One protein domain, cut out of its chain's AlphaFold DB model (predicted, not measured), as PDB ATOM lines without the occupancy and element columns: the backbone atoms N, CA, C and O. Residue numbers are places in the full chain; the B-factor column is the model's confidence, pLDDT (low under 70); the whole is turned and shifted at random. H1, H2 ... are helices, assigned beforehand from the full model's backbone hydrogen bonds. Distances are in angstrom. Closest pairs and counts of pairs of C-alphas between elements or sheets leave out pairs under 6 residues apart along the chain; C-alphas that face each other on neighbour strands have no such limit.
ATOM      1  N   MET A 627     140.088 276.000 260.588       81.62
ATOM      2  CA  MET A 627     140.686 276.875 261.613       81.62
ATOM      3  C   MET A 627     140.159 278.324 261.612       81.62
ATOM      4  O   MET A 627     140.243 279.019 262.623       81.62
ATOM      5  N   GLN A 628     139.632 278.793 260.475       82.25
ATOM      6  CA  GLN A 628     139.047 280.133 260.330       82.25
ATOM      7  C   GLN A 628     137.680 280.256 261.023       82.25
ATOM      8  O   GLN A 628     137.253 281.365 261.351       82.25
ATOM      9  N   ASP A 629     136.995 279.138 261.271       85.75
ATOM     10  CA  ASP A 629     135.777 279.124 262.067       85.75
ATOM     11  C   ASP A 629     136.148 279.277 263.552       85.75
ATOM     12  O   ASP A 629     136.815 278.438 264.163       85.75
ATOM     13  N   ARG A 630     135.722 280.400 264.146       83.25
ATOM     14  CA  ARG A 630     136.018 280.722 265.548       83.25
ATOM     15  C   ARG A 630     135.450 279.689 266.516       83.25
ATOM     16  O   ARG A 630     136.067 279.450 267.554       83.25
ATOM     17  N   CYS A 631     134.296 279.099 266.202       87.25
ATOM     18  CA  CYS A 631     133.735 278.060 267.043       87.25
ATOM     19  C   CYS A 631     134.512 276.748 266.894       87.25
ATOM     20  O   CYS A 631     134.850 276.132 267.903       87.25
ATOM     21  N   TYR A 632     134.909 276.370 265.676       88.00
ATOM     22  CA  TYR A 632     135.784 275.213 265.460       88.00
ATOM     23  C   TYR A 632     137.093 275.324 266.261       88.00
ATOM     24  O   TYR A 632     137.466 274.385 266.960       88.00
ATOM     25  N   ALA A 633     137.759 276.483 266.228       85.75
ATOM     26  CA  ALA A 633     139.012 276.682 266.951       85.75
ATOM     27  C   ALA A 633     138.855 276.530 268.478       85.75
ATOM     28  O   ALA A 633     139.705 275.933 269.144       85.75
ATOM     29  N   SER A 634     137.747 277.035 269.030       85.19
ATOM     30  CA  SER A 634     137.417 276.878 270.449       85.19
ATOM     31  C   SER A 634     137.043 275.433 270.803       85.19
ATOM     32  O   SER A 634     137.457 274.923 271.845       85.19
ATOM     33  N   LEU A 635     136.317 274.750 269.915       85.56
ATOM     34  CA  LEU A 635     135.931 273.348 270.059       85.56
ATOM     35  C   LEU A 635     137.149 272.419 270.043       85.56
ATOM     36  O   LEU A 635     137.263 271.530 270.885       85.56
ATOM     37  N   ASP A 636     138.087 272.663 269.131       84.38
ATOM     38  CA  ASP A 636     139.342 271.924 269.031       84.38
ATOM     39  C   ASP A 636     140.235 272.133 270.265       84.38
ATOM     40  O   ASP A 636     140.806 271.173 270.790       84.38
ATOM     41  N   GLN A 637     140.273 273.350 270.821       80.44
ATOM     42  CA  GLN A 637     140.957 273.622 272.088       80.44
ATOM     43  C   GLN A 637     140.311 272.904 273.285       80.44
ATOM     44  O   GLN A 637     141.027 272.410 274.157       80.44
ATOM     45  N   ALA A 638     138.979 272.859 273.353       80.56
ATOM     46  CA  ALA A 638     138.268 272.231 274.467       80.56
ATOM     47  C   ALA A 638     138.355 270.698 274.439       80.56
ATOM     48  O   ALA A 638     138.365 270.064 275.493       80.56
ATOM     49  N   LEU A 639     138.421 270.105 273.245       78.94
ATOM     50  CA  LEU A 639     138.454 268.655 273.066       78.94
ATOM     51  C   LEU A 639     139.876 268.072 273.031       78.94
ATOM     52  O   LEU A 639     140.004 266.883 273.306       78.94
ATOM     53  N   ASP A 640     140.905 268.881 272.721       65.06
ATOM     54  CA  ASP A 640     142.366 268.621 272.782       65.06
ATOM     55  C   ASP A 640     142.814 267.159 272.560       65.06
ATOM     56  O   ASP A 640     143.719 266.647 273.217       65.06
ATOM     57  N   GLN A 641     142.163 266.470 271.625       58.91
ATOM     58  CA  GLN A 641     142.454 265.104 271.209       58.91
ATOM     59  C   GLN A 641     142.085 264.992 269.732       58.91
ATOM     60  O   GLN A 641     140.953 265.283 269.352       58.91
ATOM     61  N   HIS A 642     143.009 264.522 268.898       46.12
ATOM     62  CA  HIS A 642     142.655 263.840 267.651       46.12
ATOM     63  C   HIS A 642     142.506 262.361 268.042       46.12
ATOM     64  O   HIS A 642     143.471 261.813 268.582       46.12
ATOM     65  N   PRO A 643     141.318 261.724 267.931       55.00
ATOM     66  CA  PRO A 643     140.174 262.051 267.065       55.00
ATOM     67  C   PRO A 643     138.960 262.732 267.741       55.00
ATOM     68  O   PRO A 643     137.859 262.684 267.200       55.00
ATOM     69  N   GLY A 644     139.111 263.358 268.908       75.75
ATOM     70  CA  GLY A 644     138.032 263.944 269.720       75.75
ATOM     71  C   GLY A 644     137.081 264.901 268.988       75.75
ATOM     72  O   GLY A 644     135.869 264.734 269.104       75.75
ATOM     73  N   VAL A 645     137.588 265.851 268.188       83.19
ATOM     74  CA  VAL A 645     136.731 266.794 267.430       83.19
ATOM     75  C   VAL A 645     135.941 266.082 266.334       83.19
ATOM     76  O   VAL A 645     134.725 266.240 266.256       83.19
ATOM     77  N   ARG A 646     136.607 265.243 265.525       81.81
ATOM     78  CA  ARG A 646     135.940 264.440 264.486       81.81
ATOM     79  C   ARG A 646     134.872 263.541 265.094       81.81
ATOM     80  O   ARG A 646     133.745 263.520 264.619       81.81
ATOM     81  N   ARG A 647     135.205 262.842 266.179       83.00
ATOM     82  CA  ARG A 647     134.275 261.968 266.895       83.00
ATOM     83  C   ARG A 647     133.060 262.738 267.405       83.00
ATOM     84  O   ARG A 647     131.943 262.310 267.146       83.00
ATOM     85  N   PHE A 648     133.269 263.872 268.073       87.25
ATOM     86  CA  PHE A 648     132.178 264.717 268.554       87.25
ATOM     87  C   PHE A 648     131.282 265.190 267.400       87.25
ATOM     88  O   PHE A 648     130.060 265.104 267.494       87.25
ATOM     89  N   CYS A 649     131.875 265.616 266.283       88.00
ATOM     90  CA  CYS A 649     131.125 266.064 265.115       88.00
ATOM     91  C   CYS A 649     130.369 264.933 264.403       88.00
ATOM     92  O   CYS A 649     129.224 265.140 264.001       88.00
ATOM     93  N   HIS A 650     130.934 263.725 264.311       85.38
ATOM     94  CA  HIS A 650     130.220 262.545 263.813       85.38
ATOM     95  C   HIS A 650     129.095 262.105 264.755       85.38
ATOM     96  O   HIS A 650     128.010 261.779 264.283       85.38
ATOM     97  N   GLU A 651     129.307 262.117 266.075       84.75
ATOM     98  CA  GLU A 651     128.268 261.799 267.065       84.75
ATOM     99  C   GLU A 651     127.125 262.826 267.012       84.75
ATOM    100  O   GLU A 651     125.949 262.451 267.019       84.75
ATOM    101  N   LEU A 652     127.448 264.116 266.870       87.31
ATOM    102  CA  LEU A 652     126.468 265.182 266.676       87.31
ATOM    103  C   LEU A 652     125.690 264.992 265.366       87.31
ATOM    104  O   LEU A 652     124.460 265.004 265.391       87.31
ATOM    105  N   GLN A 653     126.366 264.736 264.244       85.62
ATOM    106  CA  GLN A 653     125.708 264.495 262.957       85.62
ATOM    107  C   GLN A 653     124.830 263.231 262.983       85.62
ATOM    108  O   GLN A 653     123.691 263.254 262.515       85.62
ATOM    109  N   TRP A 654     125.320 262.137 263.571       83.00
ATOM    110  CA  TRP A 654     124.569 260.894 263.735       83.00
ATOM    111  C   TRP A 654     123.325 261.103 264.598       83.00
ATOM    112  O   TRP A 654     122.237 260.652 264.234       83.00
ATOM    113  N   SER A 655     123.457 261.832 265.713       84.81
ATOM    114  CA  SER A 655     122.327 262.150 266.591       84.81
ATOM    115  C   SER A 655     121.242 262.942 265.856       84.81
ATOM    116  O   SER A 655     120.068 262.579 265.927       84.81
ATOM    117  N   GLN A 656     121.627 263.929 265.043       83.19
ATOM    118  CA  GLN A 656     120.708 264.709 264.212       83.19
ATOM    119  C   GLN A 656     120.022 263.853 263.137       83.19
ATOM    120  O   GLN A 656     118.804 263.930 262.979       83.19
ATOM    121  N   GLN A 657     120.765 262.986 262.436       82.44
ATOM    122  CA  GLN A 657     120.214 262.079 261.417       82.44
ATOM    123  C   GLN A 657     119.264 261.024 262.001       82.44
ATOM    124  O   GLN A 657     118.311 260.611 261.338       82.44
ATOM    125  N   LYS A 658     119.516 260.569 263.233       79.81
ATOM    126  CA  LYS A 658     118.733 259.527 263.916       79.81
ATOM    127  C   LYS A 658     117.697 260.072 264.906       79.81
ATOM    128  O   LYS A 658     117.041 259.270 265.562       79.81
ATOM    129  N   GLN A 659     117.527 261.395 264.997       81.19
ATOM    130  CA  GLN A 659     116.633 262.067 265.955       81.19
ATOM    131  C   GLN A 659     116.913 261.681 267.424       81.19
ATOM    132  O   GLN A 659     116.001 261.553 268.240       81.19
ATOM    133  N   LEU A 660     118.188 261.479 267.761       80.94
ATOM    134  CA  LEU A 660     118.667 261.201 269.114       80.94
ATOM    135  C   LEU A 660     119.063 262.511 269.823       80.94
ATOM    136  O   LEU A 660     119.334 263.510 269.153       80.94
ATOM    137  N   PRO A 661     119.115 262.535 271.171       80.56
ATOM    138  CA  PRO A 661     119.622 263.696 271.899       80.56
ATOM    139  C   PRO A 661     121.076 264.009 271.496       80.56
ATOM    140  O   PRO A 661     121.871 263.075 271.352       80.56
ATOM    141  N   PRO A 662     121.434 265.296 271.316       79.31
ATOM    142  CA  PRO A 662     122.784 265.679 270.926       79.31
ATOM    143  C   PRO A 662     123.799 265.361 272.037       79.31
ATOM    144  O   PRO A 662     123.434 265.382 273.220       79.31
ATOM    145  N   PRO A 663     125.072 265.094 271.688       81.88
ATOM    146  CA  PRO A 663     126.136 264.934 272.672       81.88
ATOM    147  C   PRO A 663     126.291 266.203 273.520       81.88
ATOM    148  O   PRO A 663     126.028 267.318 273.065       81.88
ATOM    149  N   ALA A 664     126.723 266.031 274.771       80.38
ATOM    150  CA  ALA A 664     126.938 267.148 275.681       80.38
ATOM    151  C   ALA A 664     128.034 268.078 275.141       80.38
ATOM    152  O   ALA A 664     129.153 267.639 274.873       80.38
ATOM    153  N   THR A 665     127.715 269.365 275.001       78.62
ATOM    154  CA  THR A 665     128.677 270.376 274.558       78.62
ATOM    155  C   THR A 665     129.839 270.479 275.556       78.62
ATOM    156  O   THR A 665     129.585 270.573 276.761       78.62
ATOM    157  N   PRO A 666     131.105 270.486 275.094       79.44
ATOM    158  CA  PRO A 666     132.264 270.627 275.969       79.44
ATOM    159  C   PRO A 666     132.203 271.895 276.825       79.44
ATOM    160  O   PRO A 666     131.771 272.957 276.377       79.44
ATOM    161  N   SER A 667     132.662 271.798 278.070       76.44
ATOM    162  CA  SER A 667     132.844 272.966 278.932       76.44
ATOM    163  C   SER A 667     134.053 273.791 278.486       76.44
ATOM    164  O   SER A 667     135.071 273.218 278.106       76.44
ATOM    165  N   GLY A 668     133.984 275.119 278.615       72.56
ATOM    166  CA  GLY A 668     135.112 276.013 278.313       72.56
ATOM    167  C   GLY A 668     135.160 276.538 276.877       72.56
ATOM    168  O   GLY A 668     136.182 277.090 276.478       72.56
ATOM    169  N   LEU A 669     134.072 276.389 276.114       79.00
ATOM    170  CA  LEU A 669     133.948 277.018 274.801       79.00
ATOM    171  C   LEU A 669     133.760 278.537 274.913       79.00
ATOM    172  O   LEU A 669     133.112 279.034 275.837       79.00
ATOM    173  N   ASP A 670     134.300 279.262 273.938       77.44
ATOM    174  CA  ASP A 670     134.140 280.707 273.797       77.44
ATOM    175  C   ASP A 670     132.693 281.079 273.418       77.44
ATOM    176  O   ASP A 670     131.911 280.257 272.930       77.44
ATOM    177  N   ALA A 671     132.333 282.354 273.589       77.69
ATOM    178  CA  ALA A 671     131.032 282.912 273.228       77.69
ATOM    179  C   ALA A 671     130.660 282.666 271.754       77.69
ATOM    180  O   ALA A 671     129.476 282.570 271.428       77.69
ATOM    181  N   ALA A 672     131.650 282.510 270.868       73.69
ATOM    182  CA  ALA A 672     131.436 282.128 269.473       73.69
ATOM    183  C   ALA A 672     130.740 280.758 269.309       73.69
ATOM    184  O   ALA A 672     130.033 280.560 268.326       73.69
ATOM    185  N   CYS A 673     130.866 279.852 270.284       80.69
ATOM    186  CA  CYS A 673     130.176 278.557 270.334       80.69
ATOM    187  C   CYS A 673     128.960 278.537 271.272       80.69
ATOM    188  O   CYS A 673     128.431 277.469 271.581       80.69
ATOM    189  N   ALA A 674     128.496 279.693 271.759       75.38
ATOM    190  CA  ALA A 674     127.417 279.744 272.749       75.38
ATOM    191  C   ALA A 674     126.070 279.214 272.227       75.38
ATOM    192  O   ALA A 674     125.177 278.917 273.019       75.38
ATOM    193  N   SER A 675     125.904 279.100 270.903       77.69
ATOM    194  CA  SER A 675     124.703 278.531 270.295       77.69
ATOM    195  C   SER A 675     124.962 277.114 269.761       77.69
ATOM    196  O   SER A 675     125.990 276.886 269.122       77.69
ATOM    197  N   PRO A 676     124.012 276.173 269.930       75.12
ATOM    198  CA  PRO A 676     124.100 274.848 269.312       75.12
ATOM    199  C   PRO A 676     124.241 274.892 267.782       75.12
ATOM    200  O   PRO A 676     124.830 273.987 267.201       75.12
ATOM    201  N   GLY A 677     123.728 275.952 267.139       78.69
ATOM    202  CA  GLY A 677     123.881 276.188 265.700       78.69
ATOM    203  C   GLY A 677     125.331 276.446 265.296       78.69
ATOM    204  O   GLY A 677     125.820 275.797 264.386       78.69
ATOM    205  N   ALA A 678     126.059 277.283 266.042       82.56
ATOM    206  CA  ALA A 678     127.472 277.558 265.764       82.56
ATOM    207  C   ALA A 678     128.361 276.307 265.897       82.56
ATOM    208  O   ALA A 678     129.305 276.129 265.134       82.56
ATOM    209  N   VAL A 679     128.040 275.412 266.838       84.94
ATOM    210  CA  VAL A 679     128.733 274.120 266.982       84.94
ATOM    211  C   VAL A 679     128.411 273.186 265.810       84.94
ATOM    212  O   VAL A 679     129.294 272.485 265.320       84.94
ATOM    213  N   ALA A 680     127.163 273.184 265.334       83.50
ATOM    214  CA  ALA A 680     126.766 272.409 264.160       83.50
ATOM    215  C   ALA A 680     127.445 272.919 262.877       83.50
ATOM    216  O   ALA A 680     127.934 272.100 262.103       83.50
ATOM    217  N   ASP A 681     127.543 274.238 262.695       83.88
ATOM    218  CA  ASP A 681     128.222 274.872 261.557       83.88
ATOM    219  C   ASP A 681     129.725 274.535 261.550       83.88
ATOM    220  O   ASP A 681     130.265 274.078 260.539       83.88
ATOM    221  N   ALA A 682     130.382 274.631 262.713       86.31
ATOM    222  CA  ALA A 682     131.774 274.218 262.884       86.31
ATOM    223  C   ALA A 682     131.978 272.729 262.544       86.31
ATOM    224  O   ALA A 682     132.926 272.364 261.846       86.31
ATOM    225  N   CYS A 683     131.067 271.857 262.985       87.12
ATOM    226  CA  CYS A 683     131.110 270.429 262.673       87.12
ATOM    227  C   CYS A 683     130.779 270.105 261.214       87.12
ATOM    228  O   CYS A 683     131.264 269.105 260.684       87.12
ATOM    229  N   GLN A 684     130.006 270.949 260.532       85.19
ATOM    230  CA  GLN A 684     129.731 270.777 259.114       85.19
ATOM    231  C   GLN A 684     131.009 270.925 258.289       85.19
ATOM    232  O   GLN A 684     131.202 270.143 257.362       85.19
ATOM    233  N   CYS A 685     131.905 271.847 258.653       85.12
ATOM    234  CA  CYS A 685     133.223 271.970 258.023       85.12
ATOM    235  C   CYS A 685     134.082 270.698 258.188       85.12
ATOM    236  O   CYS A 685     134.821 270.322 257.278       85.12
ATOM    237  N   VAL A 686     133.953 270.008 259.327       82.31
ATOM    238  CA  VAL A 686     134.734 268.803 259.655       82.31
ATOM    239  C   VAL A 686     134.263 267.575 258.868       82.31
ATOM    240  O   VAL A 686     135.091 266.807 258.391       82.31
ATOM    241  N   VAL A 687     132.949 267.383 258.704       75.69
ATOM    242  CA  VAL A 687     132.373 266.122 258.184       75.69
ATOM    243  C   VAL A 687     131.998 266.177 256.688       75.69
ATOM    244  O   VAL A 687     131.457 265.224 256.133       75.69
TER     245      VAL A 687
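This is residues 627 to 687 of the 804 residues of an uncharacterized protein of Ophiocordyceps polyrhachis-furcata BCC 54312 (UniProt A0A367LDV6). Three helices, each set at a large angle to the other two, make a small compact body: H1 leads through a tight link into the longest helix, H2, and H3 packs on both of them. The far half of H2 reaches out along the longest axis, and from its end a long link with no named element, residues 659 to 675, folds back toward H1 before H3 begins. The printed part has 61 residues with three named helices, H1, H2 and H3 in that order, and no named strand; its class is all helix. It is compact, with a radius of gyration of the C-alphas of 10.5 A, and a rounded outline spanning 28 by 23 by 20 A.

H1, residues 630 to 639, is joined by a tight link of 4 residues to H2, residues 644 to 658. They only just touch, with 3 pairs of C-alphas within 8 A, and only at the corner by their link; H2 does so with residue 645 alone. Their closest C-alphas, those of Asp 636 and Val 645, are 6.0 A apart. The lines of H1 and H2 stand at 72 degrees, only just about perpendicular. H3, residues 676 to 687, touches H1 with its residues 678 to 683 alone. The closest C-alphas of H1 and H3, those of Tyr 632 and Ala 682, are 4.9 A apart, and the two lines are about perpendicular at 81 degrees. H2 touches H3 with residues 646 to 652 alone. Their closest C-alphas, those of Cys 649 and Cys 683, are 5.0 A apart. The lines of H2 and H3 stand at 71 degrees, only just about perpendicular. In H1 and H2 every O i to N i+4 pair is within hydrogen-bond range; in H3 it is 7 of 8.

H1 begins with C-alpha 630 at (136.018, 280.722, 265.548) and measures 14.4 A from first to last C-alpha. H2 measures 20.6 A between C-alphas 644 and 658, and C-alpha 658 is at (118.733, 259.527, 263.916). H3 measures 16.4 A between C-alphas 676 and 687, and C-alpha 687 is at (132.373, 266.122, 258.184).

The two C-alphas farthest apart, those of Gln 628 and Gln 659, are 29.3 A apart. The printed part runs from 627 to 687 with no cut. The link from H2 to H3 is long, with 17 residues between them, and its C-alphas lie 7 to 17 A from the mean of the C-alphas. The mean pLDDT of the printed part is 80.2, and residues 640 to 643 are under 70.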